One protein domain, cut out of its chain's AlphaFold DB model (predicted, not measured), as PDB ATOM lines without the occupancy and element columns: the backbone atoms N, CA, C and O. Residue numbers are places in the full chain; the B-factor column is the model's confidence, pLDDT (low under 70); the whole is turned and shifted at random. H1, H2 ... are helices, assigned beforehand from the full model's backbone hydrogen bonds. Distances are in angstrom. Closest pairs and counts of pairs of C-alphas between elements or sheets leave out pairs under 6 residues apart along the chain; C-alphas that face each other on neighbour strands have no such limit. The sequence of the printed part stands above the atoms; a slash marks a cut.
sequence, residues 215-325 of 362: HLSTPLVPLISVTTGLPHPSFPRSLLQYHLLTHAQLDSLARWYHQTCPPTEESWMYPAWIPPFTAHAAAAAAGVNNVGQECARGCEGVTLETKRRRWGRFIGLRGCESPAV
ATOM      1  N   HIS A 215     100.066 124.000 187.104       91.81
ATOM      2  CA  HIS A 215     100.197 124.521 185.746       91.81
ATOM      3  C   HIS A 215     100.498 123.422 184.715       91.81
ATOM      4  O   HIS A 215      99.834 123.346 183.682       91.81
ATOM      5  N   LEU A 216     101.435 122.519 185.007       93.75
ATOM      6  CA  LEU A 216     101.761 121.385 184.140       93.75
ATOM      7  C   LEU A 216     100.596 120.387 184.020       93.75
ATOM      8  O   LEU A 216     100.451 119.721 182.996       93.75
ATOM      9  N   SER A 217      99.722 120.304 185.020       95.81
ATOM     10  CA  SER A 217      98.521 119.465 184.967       95.81
ATOM     11  C   SER A 217      97.370 120.067 184.150       95.81
ATOM     12  O   SER A 217      96.374 119.377 183.935       95.81
ATOM     13  N   THR A 218      97.501 121.308 183.657       95.50
ATOM     14  CA  THR A 218      96.458 121.979 182.862       95.50
ATOM     15  C   THR A 218      96.049 121.107 181.667       95.50
ATOM     16  O   THR A 218      96.928 120.700 180.894       95.50
ATOM     17  N   PRO A 219      94.747 120.807 181.496       96.56
ATOM     18  CA  PRO A 219      94.273 119.958 180.414       96.56
ATOM     19  C   PRO A 219      94.382 120.665 179.059       96.56
ATOM     20  O   PRO A 219      94.151 121.868 178.950       96.56
ATOM     21  N   LEU A 220      94.704 119.896 178.020       95.81
ATOM     22  CA  LEU A 220      94.745 120.358 176.635       95.81
ATOM     23  C   LEU A 220      93.583 119.756 175.848       95.81
ATOM     24  O   LEU A 220      93.295 118.562 175.953       95.81
ATOM     25  N   VAL A 221      92.926 120.593 175.047       95.25
ATOM     26  CA  VAL A 221      91.824 120.176 174.173       95.25
ATOM     27  C   VAL A 221      92.407 119.604 172.878       95.25
ATOM     28  O   VAL A 221      93.263 120.252 172.270       95.25
ATOM     29  N   PRO A 222      91.976 118.409 172.440       93.62
ATOM     30  CA  PRO A 222      92.472 117.821 171.209       93.62
ATOM     31  C   PRO A 222      92.006 118.607 169.987       93.62
ATOM     32  O   PRO A 222      90.830 118.948 169.858       93.62
ATOM     33  N   LEU A 223      92.941 118.863 169.075       94.00
ATOM     34  CA  LEU A 223      92.618 119.393 167.758       94.00
ATOM     35  C   LEU A 223      91.965 118.313 166.892       94.00
ATOM     36  O   LEU A 223      92.165 117.118 167.099       94.00
ATOM     37  N   ILE A 224      91.204 118.751 165.893       95.62
ATOM     38  CA  ILE A 224      90.549 117.876 164.923       95.62
ATOM     39  C   ILE A 224      91.268 118.007 163.583       95.62
ATOM     40  O   ILE A 224      91.602 119.112 163.153       95.62
ATOM     41  N   SER A 225      91.564 116.877 162.939       95.62
ATOM     42  CA  SER A 225      92.156 116.907 161.604       95.62
ATOM     43  C   SER A 225      91.104 117.243 160.548       95.62
ATOM     44  O   SER A 225      89.970 116.781 160.642       95.62
ATOM     45  N   VAL A 226      91.477 118.041 159.545       95.12
ATOM     46  CA  VAL A 226      90.545 118.505 158.506       95.12
ATOM     47  C   VAL A 226      90.092 117.354 157.606       95.12
ATOM     48  O   VAL A 226      88.939 117.323 157.193       95.12
ATOM     49  N   THR A 227      90.962 116.375 157.348       94.44
ATOM     50  CA  THR A 227      90.641 115.223 156.491       94.44
ATOM     51  C   THR A 227      89.845 114.155 157.223       94.44
ATOM     52  O   THR A 227      88.858 113.652 156.699       94.44
ATOM     53  N   THR A 228      90.267 113.790 158.435       95.19
ATOM     54  CA  THR A 228      89.655 112.667 159.161       95.19
ATOM     55  C   THR A 228      88.469 113.084 160.020       95.19
ATOM     56  O   THR A 228      87.673 112.230 160.400       95.19
ATOM     57  N   GLY A 229      88.360 114.366 160.385       96.44
ATOM     58  CA  GLY A 229      87.371 114.834 161.357       96.44
ATOM     59  C   GLY A 229      87.578 114.263 162.766       96.44
ATOM     60  O   GLY A 229      86.712 114.423 163.623       96.44
ATOM     61  N   LEU A 230      88.718 113.608 163.028       96.62
ATOM     62  CA  LEU A 230      89.021 112.943 164.293       96.62
ATOM     63  C   LEU A 230      90.290 113.511 164.949       96.62
ATOM     64  O   LEU A 230      91.213 113.969 164.256       96.62
ATOM     65  N   PRO A 231      90.370 113.462 166.291       96.94
ATOM     66  CA  PRO A 231      91.589 113.806 167.003       96.94
ATOM     67  C   PRO A 231      92.659 112.726 166.818       96.94
ATOM     68  O   PRO A 231      92.355 111.545 166.642       96.94
ATOM     69  N   HIS A 232      93.931 113.123 166.898       96.25
ATOM     70  CA  HIS A 232      95.039 112.160 166.879       96.25
ATOM     71  C   HIS A 232      94.954 111.207 168.091       96.25
ATOM     72  O   HIS A 232      94.749 111.680 169.214       96.25
ATOM     73  N   PRO A 233      95.143 109.883 167.915       95.75
ATOM     74  CA  PRO A 233      94.958 108.897 168.985       95.75
ATOM     75  C   PRO A 233      95.892 109.090 170.187       95.75
ATOM     76  O   PRO A 233      95.543 108.702 171.301       95.75
ATOM     77  N   SER A 234      97.063 109.704 169.993       95.25
ATOM     78  CA  SER A 234      98.023 110.002 171.059       95.25
ATOM     79  C   SER A 234      98.209 111.505 171.285       95.25
ATOM     80  O   SER A 234      99.307 111.947 171.633       95.25
ATOM     81  N   PHE A 235      97.162 112.308 171.072       96.44
ATOM     82  CA  PHE A 235      97.210 113.736 171.381       96.44
ATOM     83  C   PHE A 235      97.469 113.966 172.889       96.44
ATOM     84  O   PHE A 235      96.846 113.293 173.720       96.44
ATOM     85  N   PRO A 236      98.370 114.893 173.276       96.75
ATOM     86  CA  PRO A 236      98.659 115.165 174.682       96.75
ATOM     87  C   PRO A 236      97.430 115.743 175.390       96.75
ATOM     88  O   PRO A 236      96.878 116.752 174.966       96.75
ATOM     89  N   ARG A 237      97.010 115.128 176.497       96.00
ATOM     90  CA  ARG A 237      95.830 115.554 177.270       96.00
ATOM     91  C   ARG A 237      96.141 116.617 178.316       96.00
ATOM     92  O   ARG A 237      95.218 117.197 178.876       96.00
ATOM     93  N   SER A 238      97.416 116.871 178.593       97.00
ATOM     94  CA  SER A 238      97.869 117.893 179.536       97.00
ATOM     95  C   SER A 238      99.168 118.547 179.076       97.00
ATOM     96  O   SER A 238      99.899 117.999 178.243       97.00
ATOM     97  N   LEU A 239      99.472 119.710 179.653       95.50
ATOM     98  CA  LEU A 239     100.709 120.442 179.380       95.50
ATOM     99  C   LEU A 239     101.957 119.608 179.730       95.50
ATOM    100  O   LEU A 239     102.925 119.580 178.972       95.50
ATOM    101  N   LEU A 240     101.909 118.845 180.826       95.25
ATOM    102  CA  LEU A 240     102.954 117.902 181.221       95.25
ATOM    103  C   LEU A 240     103.194 116.858 180.131       95.25
ATOM    104  O   LEU A 240     104.334 116.639 179.734       95.25
ATOM    105  N   GLN A 241     102.127 116.241 179.616       96.50
ATOM    106  CA  GLN A 241     102.247 115.226 178.571       96.50
ATOM    107  C   GLN A 241     102.831 115.816 177.282       96.50
ATOM    108  O   GLN A 241     103.654 115.173 176.637       96.50
ATOM    109  N   TYR A 242     102.460 117.052 176.942       97.00
ATOM    110  CA  TYR A 242     103.061 117.792 175.834       97.00
ATOM    111  C   TYR A 242     104.583 117.965 176.009       97.00
ATOM    112  O   TYR A 242     105.346 117.673 175.086       97.00
ATOM    113  N   HIS A 243     105.054 118.339 177.204       95.00
ATOM    114  CA  HIS A 243     106.491 118.457 177.502       95.00
ATOM    115  C   HIS A 243     107.241 117.116 177.541       95.00
ATOM    116  O   HIS A 243     108.474 117.103 177.563       95.00
ATOM    117  N   LEU A 244     106.533 115.987 177.522       96.62
ATOM    118  CA  LEU A 244     107.117 114.647 177.454       96.62
ATOM    119  C   LEU A 244     107.090 114.046 176.041       96.62
ATOM    120  O   LEU A 244     107.600 112.944 175.851       96.62
ATOM    121  N   LEU A 245     106.553 114.755 175.041       96.62
ATOM    122  CA  LEU A 245     106.482 114.246 173.669       96.62
ATOM    123  C   LEU A 245     107.871 113.981 173.083       96.62
ATOM    124  O   LEU A 245     108.770 114.825 173.170       96.62
ATOM    125  N   THR A 246     108.027 112.823 172.449       96.62
ATOM    126  CA  THR A 246     109.249 112.425 171.741       96.62
ATOM    127  C   THR A 246     109.292 112.997 170.322       96.62
ATOM    128  O   THR A 246     108.282 113.465 169.790       96.62
ATOM    129  N   HIS A 247     110.458 112.913 169.672       94.88
ATOM    130  CA  HIS A 247     110.610 113.279 168.260       94.88
ATOM    131  C   HIS A 247     109.595 112.555 167.368       94.88
ATOM    132  O   HIS A 247     108.857 113.198 166.628       94.88
ATOM    133  N   ALA A 248     109.500 111.229 167.494       94.31
ATOM    134  CA  ALA A 248     108.602 110.419 166.676       94.31
ATOM    135  C   ALA A 248     107.118 110.764 166.899       94.31
ATOM    136  O   ALA A 248     106.327 110.742 165.953       94.31
ATOM    137  N   GLN A 249     106.733 111.111 168.133       96.50
ATOM    138  CA  GLN A 249     105.364 111.522 168.452       96.50
ATOM    139  C   GLN A 249     105.019 112.882 167.840       96.50
ATOM    140  O   GLN A 249     103.960 113.016 167.230       96.50
ATOM    141  N   LEU A 250     105.917 113.868 167.942       95.75
ATOM    142  CA  LEU A 250     105.744 115.164 167.275       95.75
ATOM    143  C   LEU A 250     105.674 115.004 165.760       95.75
ATOM    144  O   LEU A 250     104.845 115.639 165.116       95.75
ATOM    145  N   ASP A 251     106.481 114.105 165.202       94.00
ATOM    146  CA  ASP A 251     106.481 113.857 163.768       94.00
ATOM    147  C   ASP A 251     105.192 113.172 163.301       94.00
ATOM    148  O   ASP A 251     104.692 113.440 162.208       94.00
ATOM    149  N   SER A 252     104.625 112.292 164.132       95.06
ATOM    150  CA  SER A 252     103.309 111.708 163.873       95.06
ATOM    151  C   SER A 252     102.188 112.739 163.972       95.06
ATOM    152  O   SER A 252     101.246 112.654 163.184       95.06
ATOM    153  N   LEU A 253     102.271 113.677 164.919       95.62
ATOM    154  CA  LEU A 253     101.303 114.764 165.056       95.62
ATOM    155  C   LEU A 253     101.379 115.699 163.846       95.62
ATOM    156  O   LEU A 253     100.362 115.935 163.204       95.62
ATOM    157  N   ALA A 254     102.575 116.146 163.463       94.38
ATOM    158  CA  ALA A 254     102.765 117.005 162.297       94.38
ATOM    159  C   ALA A 254     102.175 116.382 161.019       94.38
ATOM    160  O   ALA A 254     101.429 117.049 160.306       94.38
ATOM    161  N   ARG A 255     102.404 115.081 160.786       93.56
ATOM    162  CA  ARG A 255     101.793 114.340 159.668       93.56
ATOM    163  C   ARG A 255     100.266 114.283 159.738       93.56
ATOM    164  O   ARG A 255      99.613 114.483 158.722       93.56
ATOM    165  N   TRP A 256      99.693 114.045 160.916       95.44
ATOM    166  CA  TRP A 256      98.236 113.936 161.091       95.44
ATOM    167  C   TRP A 256      97.478 115.242 160.824       95.44
ATOM    168  O   TRP A 256      96.333 115.215 160.371       95.44
ATOM    169  N   TYR A 257      98.113 116.378 161.116       95.31
ATOM    170  CA  TYR A 257      97.546 117.714 160.909       95.31
ATOM    171  C   TYR A 257      98.155 118.437 159.700       95.31
ATOM    172  O   TYR A 257      98.131 119.666 159.640       95.31
ATOM    173  N   HIS A 258      98.701 117.682 158.741       93.62
ATOM    174  CA  HIS A 258      99.197 118.194 157.458       93.62
ATOM    175  C   HIS A 258     100.256 119.306 157.598       93.62
ATOM    176  O   HIS A 258     100.376 120.174 156.743       93.62
ATOM    177  N   GLN A 259     101.051 119.299 158.673       93.06
ATOM    178  CA  GLN A 259     102.169 120.228 158.893       93.06
ATOM    179  C   GLN A 259     103.485 119.623 158.370       93.06
ATOM    180  O   GLN A 259     104.489 119.533 159.085       93.06
ATOM    181  N   THR A 260     103.457 119.138 157.126       90.31
ATOM    182  CA  THR A 260     104.552 118.395 156.483       90.31
ATOM    183  C   THR A 260     105.154 119.146 155.309       90.31
ATOM    184  O   THR A 260     104.596 120.123 154.813       90.31
ATOM    185  N   CYS A 261     106.298 118.653 154.842       83.81
ATOM    186  CA  CYS A 261     106.909 119.072 153.599       83.81
ATOM    187  C   CYS A 261     106.922 117.941 152.547       83.81
ATOM    188  O   CYS A 261     107.377 116.839 152.870       83.81
ATOM    189  N   PRO A 262     106.473 118.179 151.300       84.25
ATOM    190  CA  PRO A 262     105.833 119.406 150.816       84.25
ATOM    191  C   PRO A 262     104.482 119.668 151.513       84.25
ATOM    192  O   PRO A 262     103.875 118.718 152.020       84.25
ATOM    193  N   PRO A 263     104.027 120.936 151.576       84.62
ATOM    194  CA  PRO A 263     102.682 121.259 152.043       84.62
ATOM    195  C   PRO A 263     101.631 120.580 151.164       84.62
ATOM    196  O   PRO A 263     101.793 120.515 149.943       84.62
ATOM    197  N   THR A 264     100.558 120.095 151.777       87.69
ATOM    198  CA  THR A 264      99.391 119.573 151.057       87.69
ATOM    199  C   THR A 264      98.309 120.652 150.974       87.69
ATOM    200  O   THR A 264      98.451 121.733 151.550       87.69
ATOM    201  N   GLU A 265      97.223 120.404 150.241       90.75
ATOM    202  CA  GLU A 265      96.115 121.369 150.160       90.75
ATOM    203  C   GLU A 265      95.493 121.620 151.542       90.75
ATOM    204  O   GLU A 265      95.138 122.746 151.891       90.75
ATOM    205  N   GLU A 266      95.449 120.586 152.382       92.75
ATOM    206  CA  GLU A 266      94.851 120.642 153.712       92.75
ATOM    207  C   GLU A 266      95.699 121.399 154.729       92.75
ATOM    208  O   GLU A 266      95.152 121.919 155.705       92.75
ATOM    209  N   SER A 267      97.006 121.544 154.482       90.69
ATOM    210  CA  SER A 267      97.886 122.407 155.277       90.69
ATOM    211  C   SER A 267      97.340 123.835 155.382       90.69
ATOM    212  O   SER A 267      97.468 124.462 156.435       90.69
ATOM    213  N   TRP A 268      96.704 124.332 154.315       90.81
ATOM    214  CA  TRP A 268      96.186 125.702 154.204       90.81
ATOM    215  C   TRP A 268      94.798 125.898 154.820       90.81
ATOM    216  O   TRP A 268      94.337 127.029 154.942       90.81
ATOM    217  N   MET A 269      94.127 124.815 155.220       92.75
ATOM    218  CA  MET A 269      92.805 124.886 155.852       92.75
ATOM    219  C   MET A 269      92.875 125.134 157.364       92.75
ATOM    220  O   MET A 269      91.855 125.410 157.996       92.75
ATOM    221  N   TYR A 270      94.067 125.054 157.961       91.06
ATOM    222  CA  TYR A 270      94.269 125.386 159.367       91.06
ATOM    223  C   TYR A 270      94.468 126.897 159.563       91.06
ATOM    224  O   TYR A 270      95.132 127.544 158.756       91.06
ATOM    225  N   PRO A 271      93.967 127.476 160.669       87.00
ATOM    226  CA  PRO A 271      94.107 128.909 160.949       87.00
ATOM    227  C   PRO A 271      95.550 129.329 161.255       87.00
ATOM    228  O   PRO A 271      95.887 130.509 161.180       87.00
ATOM    229  N   ALA A 272      96.398 128.373 161.634       86.69
ATOM    230  CA  ALA A 272      97.812 128.578 161.882       86.69
ATOM    231  C   ALA A 272      98.614 127.605 161.020       86.69
ATOM    232  O   ALA A 272      98.351 126.405 161.027       86.69
ATOM    233  N   TRP A 273      99.618 128.130 160.326       85.25
ATOM    234  CA  TRP A 273     100.620 127.341 159.622       85.25
ATOM    235  C   TRP A 273     101.952 127.430 160.363       85.25
ATOM    236  O   TRP A 273     102.299 128.485 160.911       85.25
ATOM    237  N   ILE A 274     102.698 126.327 160.384       87.38
ATOM    238  CA  ILE A 274     104.045 126.284 160.952       87.38
ATOM    239  C   ILE A 274     105.066 125.823 159.914       87.38
ATOM    240  O   ILE A 274     104.750 124.963 159.092       87.38
ATOM    241  N   PRO A 275     106.313 126.333 159.974       85.62
ATOM    242  CA  PRO A 275     107.378 125.830 159.124       85.62
ATOM    243  C   PRO A 275     107.541 124.318 159.333       85.62
ATOM    244  O   PRO A 275     107.773 123.886 160.477       85.62
ATOM    245  N   PRO A 276     107.419 123.505 158.270       84.12
ATOM    246  CA  PRO A 276     107.435 122.063 158.411       84.12
ATOM    247  C   PRO A 276     108.786 121.609 158.961       84.12
ATOM    248  O   PRO A 276     109.843 122.144 158.634       84.12
ATOM    249  N   PHE A 277     108.735 120.630 159.854       86.19
ATOM    250  CA  PHE A 277     109.909 119.949 160.411       86.19
ATOM    251  C   PHE A 277     109.837 118.435 160.182       86.19
ATOM    252  O   PHE A 277     110.596 117.665 160.772       86.19
ATOM    253  N   THR A 278     108.885 118.004 159.351       85.81
ATOM    254  CA  THR A 278     108.709 116.617 158.933       85.81
ATOM    255  C   THR A 278     108.467 116.535 157.443       85.81
ATOM    256  O   THR A 278     107.627 117.252 156.902       85.81
ATOM    257  N   ALA A 279     109.177 115.624 156.788       80.12
ATOM    258  CA  ALA A 279     108.881 115.263 155.415       80.12
ATOM    259  C   ALA A 279     107.655 114.338 155.360       80.12
ATOM    260  O   ALA A 279     107.449 113.486 156.232       80.12
ATOM    261  N   HIS A 280     106.848 114.484 154.312       74.00
ATOM    262  CA  HIS A 280     105.827 113.506 153.980       74.00
ATOM    263  C   HIS A 280     106.512 112.201 153.541       74.00
ATOM    264  O   HIS A 280     107.476 112.233 152.775       74.00
ATOM    265  N   ALA A 281     106.022 111.041 153.994       63.22
ATOM    266  CA  ALA A 281     106.663 109.745 153.729       63.22
ATOM    267  C   ALA A 281     106.846 109.472 152.224       63.22
ATOM    268  O   ALA A 281     107.878 108.954 151.806       63.22
ATOM    269  N   ALA A 282     105.881 109.900 151.404       59.50
ATOM    270  CA  ALA A 282     105.978 109.807 149.949       59.50
ATOM    271  C   ALA A 282     107.100 110.686 149.368       59.50
ATOM    272  O   ALA A 282     107.774 110.261 148.440       59.50
ATOM    273  N   ALA A 283     107.346 111.875 149.927       58.94
ATOM    274  CA  ALA A 283     108.413 112.767 149.470       58.94
ATOM    275  C   ALA A 283     109.804 112.270 149.896       58.94
ATOM    276  O   ALA A 283     110.746 112.348 149.113       58.94
ATOM    277  N   ALA A 284     109.913 111.690 151.097       59.12
ATOM    278  CA  ALA A 284     111.145 111.056 151.566       59.12
ATOM    279  C   ALA A 284     111.523 109.824 150.723       59.12
ATOM    280  O   ALA A 284     112.695 109.618 150.425       59.12
ATOM    281  N   ALA A 285     110.533 109.021 150.316       58.56
ATOM    282  CA  ALA A 285     110.753 107.821 149.510       58.56
ATOM    283  C   ALA A 285     110.957 108.118 148.017       58.56
ATOM    284  O   ALA A 285     111.645 107.365 147.335       58.56
ATOM    285  N   ALA A 286     110.347 109.187 147.497       58.66
ATOM    286  CA  ALA A 286     110.336 109.430 146.064       58.66
ATOM    287  C   ALA A 286     111.703 109.858 145.520       58.66
ATOM    288  O   ALA A 286     111.992 109.528 144.380       58.66
ATOM    289  N   GLY A 287     112.550 110.589 146.256       54.88
ATOM    290  CA  GLY A 287     113.807 111.119 145.687       54.88
ATOM    291  C   GLY A 287     113.603 111.927 144.389       54.88
ATOM    292  O   GLY A 287     114.539 112.127 143.620       54.88
ATOM    293  N   VAL A 288     112.362 112.343 144.117       49.81
ATOM    294  CA  VAL A 288     111.917 112.868 142.832       49.81
ATOM    295  C   VAL A 288     111.788 114.382 142.962       49.81
ATOM    296  O   VAL A 288     110.945 114.890 143.700       49.81
ATOM    297  N   ASN A 289     112.625 115.067 142.177       55.75
ATOM    298  CA  ASN A 289     112.722 116.511 141.931       55.75
ATOM    299  C   ASN A 289     113.449 117.336 143.017       55.75
ATOM    300  O   ASN A 289     113.097 117.303 144.193       55.75
ATOM    301  N   ASN A 290     114.429 118.147 142.579       56.91
ATOM    302  CA  ASN A 290     115.307 118.996 143.413       56.91
ATOM    303  C   ASN A 290     114.554 119.811 144.487       56.91
ATOM    304  O   ASN A 290     115.018 119.917 145.618       56.91
ATOM    305  N   VAL A 291     113.352 120.309 144.174       52.84
ATOM    306  CA  VAL A 291     112.533 121.134 145.086       52.84
ATOM    307  C   VAL A 291     112.020 120.339 146.297       52.84
ATOM    308  O   VAL A 291     112.010 120.844 147.415       52.84
ATOM    309  N   GLY A 292     111.631 119.072 146.113       52.31
ATOM    310  CA  GLY A 292     111.202 118.213 147.224       52.31
ATOM    311  C   GLY A 292     112.368 117.797 148.127       52.31
ATOM    312  O   GLY A 292     112.193 117.618 149.331       52.31
ATOM    313  N   GLN A 293     113.568 117.695 147.550       57.34
ATOM    314  CA  GLN A 293     114.786 117.297 148.251       57.34
ATOM    315  C   GLN A 293     115.352 118.419 149.134       57.34
ATOM    316  O   GLN A 293     115.790 118.146 150.253       57.34
ATOM    317  N   GLU A 294     115.315 119.671 148.674       59.94
ATOM    318  CA  GLU A 294     115.744 120.837 149.462       59.94
ATOM    319  C   GLU A 294     114.853 121.048 150.682       59.94
ATOM    320  O   GLU A 294     115.344 121.194 151.805       59.94
ATOM    321  N   CYS A 295     113.536 120.982 150.494       59.62
ATOM    322  CA  CYS A 295     112.639 121.177 151.615       59.62
ATOM    323  C   CYS A 295     112.656 119.987 152.597       59.62
ATOM    324  O   CYS A 295     112.564 120.204 153.804       59.62
ATOM    325  N   ALA A 296     112.856 118.746 152.124       60.22
ATOM    326  CA  ALA A 296     113.080 117.590 152.999       60.22
ATOM    327  C   ALA A 296     114.401 117.699 153.788       60.22
ATOM    328  O   ALA A 296     114.410 117.406 154.983       60.22
ATOM    329  N   ARG A 297     115.482 118.199 153.168       62.72
ATOM    330  CA  ARG A 297     116.760 118.483 153.849       62.72
ATOM    331  C   ARG A 297     116.617 119.524 154.955       62.72
ATOM    332  O   ARG A 297     117.188 119.344 156.021       62.72
ATOM    333  N   GLY A 298     115.814 120.568 154.742       62.75
ATOM    334  CA  GLY A 298     115.518 121.568 155.777       62.75
ATOM    335  C   GLY A 298     114.694 121.031 156.958       62.75
ATOM    336  O   GLY A 298     114.668 121.641 158.027       62.75
ATOM    337  N   CYS A 299     114.031 119.881 156.788       69.31
ATOM    338  CA  CYS A 299     113.298 119.194 157.855       69.31
ATOM    339  C   CYS A 299     114.190 118.243 158.674       69.31
ATOM    340  O   CYS A 299     113.812 117.841 159.779       69.31
ATOM    341  N   GLU A 300     115.344 117.847 158.134       67.19
ATOM    342  CA  GLU A 300     116.253 116.883 158.743       67.19
ATOM    343  C   GLU A 300     117.151 117.584 159.776       67.19
ATOM    344  O   GLU A 300     117.717 118.642 159.525       67.19
ATOM    345  N   GLY A 301     117.240 117.035 160.991       77.00
ATOM    346  CA  GLY A 301     118.072 117.606 162.063       77.00
ATOM    347  C   GLY A 301     117.413 118.683 162.939       77.00
ATOM    348  O   GLY A 301     118.068 119.225 163.830       77.00
ATOM    349  N   VAL A 302     116.116 118.972 162.771       86.38
ATOM    350  CA  VAL A 302     115.405 119.899 163.671       86.38
ATOM    351  C   VAL A 302     115.355 119.331 165.096       86.38
ATOM    352  O   VAL A 302     114.827 118.238 165.326       86.38
ATOM    353  N   THR A 303     115.874 120.094 166.062       91.38
ATOM    354  CA  THR A 303     115.945 119.681 167.473       91.38
ATOM    355  C   THR A 303     114.560 119.459 168.090       91.38
ATOM    356  O   THR A 303     113.569 120.057 167.664       91.38
ATOM    357  N   LEU A 304     114.485 118.617 169.130       92.62
ATOM    358  CA  LEU A 304     113.227 118.313 169.826       92.62
ATOM    359  C   LEU A 304     112.530 119.581 170.316       92.62
ATOM    360  O   LEU A 304     111.319 119.726 170.175       92.62
ATOM    361  N   GLU A 305     113.312 120.501 170.870       91.44
ATOM    362  CA  GLU A 305     112.829 121.760 171.418       91.44
ATOM    363  C   GLU A 305     112.238 122.660 170.327       91.44
ATOM    364  O   GLU A 305     111.144 123.198 170.498       91.44
ATOM    365  N   THR A 306     112.886 122.755 169.161       90.88
ATOM    366  CA  THR A 306     112.337 123.490 168.010       90.88
ATOM    367  C   THR A 306     111.032 122.859 167.517       90.88
ATOM    368  O   THR A 306     110.054 123.577 167.297       90.88
ATOM    369  N   LYS A 307     110.972 121.521 167.403       93.31
ATOM    370  CA  LYS A 307     109.736 120.811 167.025       93.31
ATOM    371  C   LYS A 307     108.611 121.086 168.022       93.31
ATOM    372  O   LYS A 307     107.490 121.377 167.608       93.31
ATOM    373  N   ARG A 308     108.913 121.057 169.327       94.88
ATOM    374  CA  ARG A 308     107.956 121.390 170.392       94.88
ATOM    375  C   ARG A 308     107.458 122.816 170.252       94.88
ATOM    376  O   ARG A 308     106.257 122.991 170.163       94.88
ATOM    377  N   ARG A 309     108.330 123.820 170.141       92.50
ATOM    378  CA  ARG A 309     107.913 125.230 169.995       92.50
ATOM    379  C   ARG A 309     107.004 125.447 168.792       92.50
ATOM    380  O   ARG A 309     105.916 126.002 168.939       92.50
ATOM    381  N   ARG A 310     107.408 124.938 167.623       92.69
ATOM    382  CA  ARG A 310     106.593 125.010 166.403       92.69
ATOM    383  C   ARG A 310     105.236 124.337 166.623       92.69
ATOM    384  O   ARG A 310     104.206 124.961 166.389       92.69
ATOM    385  N   TRP A 311     105.213 123.119 167.164       94.75
ATOM    386  CA  TRP A 311     103.966 122.418 167.482       94.75
ATOM    387  C   TRP A 311     103.098 123.161 168.515       94.75
ATOM    388  O   TRP A 311     101.897 123.313 168.326       94.75
ATOM    389  N   GLY A 312     103.703 123.689 169.578       94.81
ATOM    390  CA  GLY A 312     103.050 124.486 170.614       94.81
ATOM    391  C   GLY A 312     102.374 125.729 170.044       94.81
ATOM    392  O   GLY A 312     101.224 126.003 170.375       94.81
ATOM    393  N   ARG A 313     103.040 126.434 169.120       92.56
ATOM    394  CA  ARG A 313     102.458 127.568 168.390       92.56
ATOM    395  C   ARG A 313     101.259 127.144 167.541       92.56
ATOM    396  O   ARG A 313     100.247 127.838 167.561       92.56
ATOM    397  N   PHE A 314     101.359 126.015 166.836       94.19
ATOM    398  CA  PHE A 314     100.263 125.478 166.021       94.19
ATOM    399  C   PHE A 314      99.007 125.191 166.856       94.19
ATOM    400  O   PHE A 314      97.904 125.540 166.447       94.19
ATOM    401  N   ILE A 315      99.172 124.632 168.058       94.06
ATOM    402  CA  ILE A 315      98.053 124.344 168.968       94.06
ATOM    403  C   ILE A 315      97.658 125.531 169.872       94.06
ATOM    404  O   ILE A 315      96.795 125.386 170.735       94.06
ATOM    405  N   GLY A 316      98.284 126.703 169.700       92.81
ATOM    406  CA  GLY A 316      97.943 127.933 170.422       92.81
ATOM    407  C   GLY A 316      98.498 128.055 171.849       92.81
ATOM    408  O   GLY A 316      98.014 128.891 172.617       92.81
ATOM    409  N   LEU A 317      99.511 127.266 172.225       92.06
ATOM    410  CA  LEU A 317     100.190 127.407 173.516       92.06
ATOM    411  C   LEU A 317     101.024 128.694 173.574       92.06
ATOM    412  O   LEU A 317     101.830 128.993 172.690       92.06
ATOM    413  N   ARG A 318     100.849 129.449 174.663       86.81
ATOM    414  CA  ARG A 318     101.615 130.672 174.951       86.81
ATOM    415  C   ARG A 318     103.035 130.323 175.396       86.81
ATOM    416  O   ARG A 318     103.257 129.269 175.984       86.81
ATOM    417  N   GLY A 319     104.002 131.191 175.092       81.12
ATOM    418  CA  GLY A 319     105.415 130.952 175.418       81.12
ATOM    419  C   GLY A 319     106.111 129.902 174.540       81.12
ATOM    420  O   GLY A 319     107.288 129.631 174.737       81.12
ATOM    421  N   CYS A 320     105.414 129.345 173.542       76.06
ATOM    422  CA  CYS A 320     105.999 128.523 172.474       76.06
ATOM    423  C   CYS A 320     106.379 129.365 171.242       76.06
ATOM    424  O   CYS A 320     106.515 128.859 170.130       76.06
ATOM    425  N   GLU A 321     106.511 130.672 171.433       69.81
ATOM    426  CA  GLU A 321     106.913 131.619 170.408       69.81
ATOM    427  C   GLU A 321     108.398 131.369 170.129       69.81
ATOM    428  O   GLU A 321     109.245 131.610 170.990       69.81
ATOM    429  N   SER A 322     108.731 130.823 168.952       56.19
ATOM    430  CA  SER A 322     110.120 130.859 168.489       56.19
ATOM    431  C   SER A 322     110.584 132.314 168.574       56.19
ATOM    432  O   SER A 322     109.802 133.185 168.170       56.19
ATOM    433  N   PRO A 323     111.804 132.601 169.080       54.62
ATOM    434  CA  PRO A 323     112.388 133.930 168.949       54.62
ATOM    435  C   PRO A 323     112.129 134.373 167.515       54.62
ATOM    436  O   PRO A 323     112.393 133.591 166.603       54.62
ATOM    437  N   ALA A 324     111.506 135.537 167.324       44.69
ATOM    438  CA  ALA A 324     110.880 135.969 166.068       44.69
ATOM    439  C   ALA A 324     111.847 136.095 164.866       44.69
ATOM    440  O   ALA A 324     111.490 136.629 163.824       44.69
ATOM    441  N   VAL A 325     113.061 135.584 165.014       45.53
ATOM    442  CA  VAL A 325     114.146 135.530 164.059       45.53
ATOM    443  C   VAL A 325     114.669 134.086 164.043       45.53
ATOM    444  O   VAL A 325     115.787 133.795 164.443       45.53
TER     445      VAL A 325
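What this domain is: This is residues 215 to 325 of the 362 residues of an uncharacterized protein of Phialophora attinorum (UniProt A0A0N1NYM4). Two helices, H2 and H6, lie side by side in the middle, with the small helix H1 near H6 towards one end and a helical hairpin of H4 and H5 at the other end. Much of the rest is loop: the long stretch of residues 215 to 238 runs along the outside and folds back near residue 226, and the short H3 stands apart from the other helices. The printed part has 111 residues with six named helices, H1 to H6 in order, and no named strand; the class is all helix, though 47 of the 111 residues are in named elements. It is compact, with a radius of gyration of the C-alphas of 14.0 A and spans of 46 by 32 by 23 A.

Where its parts are: After residues 215 to 238, H1 holds residues 239 to 243, beginning at C-alpha 239 (100.709, 120.442, 179.380). H2 is residues 247 to 256, 14.3 A long, and H3 is residues 265 to 269. H4 is residues 281 to 286, H5 residues 290 to 299, 14.6 A long. H6, residues 304 to 314, is 15.3 A long and ends at C-alpha 314 (100.263, 125.478, 166.021).

How they stand to each other: H2 and H6 touch, the same way at a shallow tilt of 28 degrees; their closest C-alphas, of His 247 and Leu 304, are 5.9 A apart. H1 and H6 are close but not clearly touching, the closest C-alphas being those of His 243 and Arg 308, 7.8 A apart. H4 and H5 form a hairpin and touch, opposite ways at a steep tilt of 40 degrees, with closest C-alphas Ala 283 and Gly 292 6.5 A apart. H3 touches no helix. Every O i to N i+4 pair is within hydrogen-bond range in H1, H2, H4, H5 and H6; H3 has 0 of 1, with 2 of 2 O i to N i+3 pairs within range.

The domain as a whole: The two farthest C-alphas, of His 215 and Asn 289, are 46.3 A apart. The printed part has no cut, and the link from H3 to H4 is long, 11 residues. Mean pLDDT of the printed part is 84.4; residues 281 to 300 and 321 to 325 are under 70.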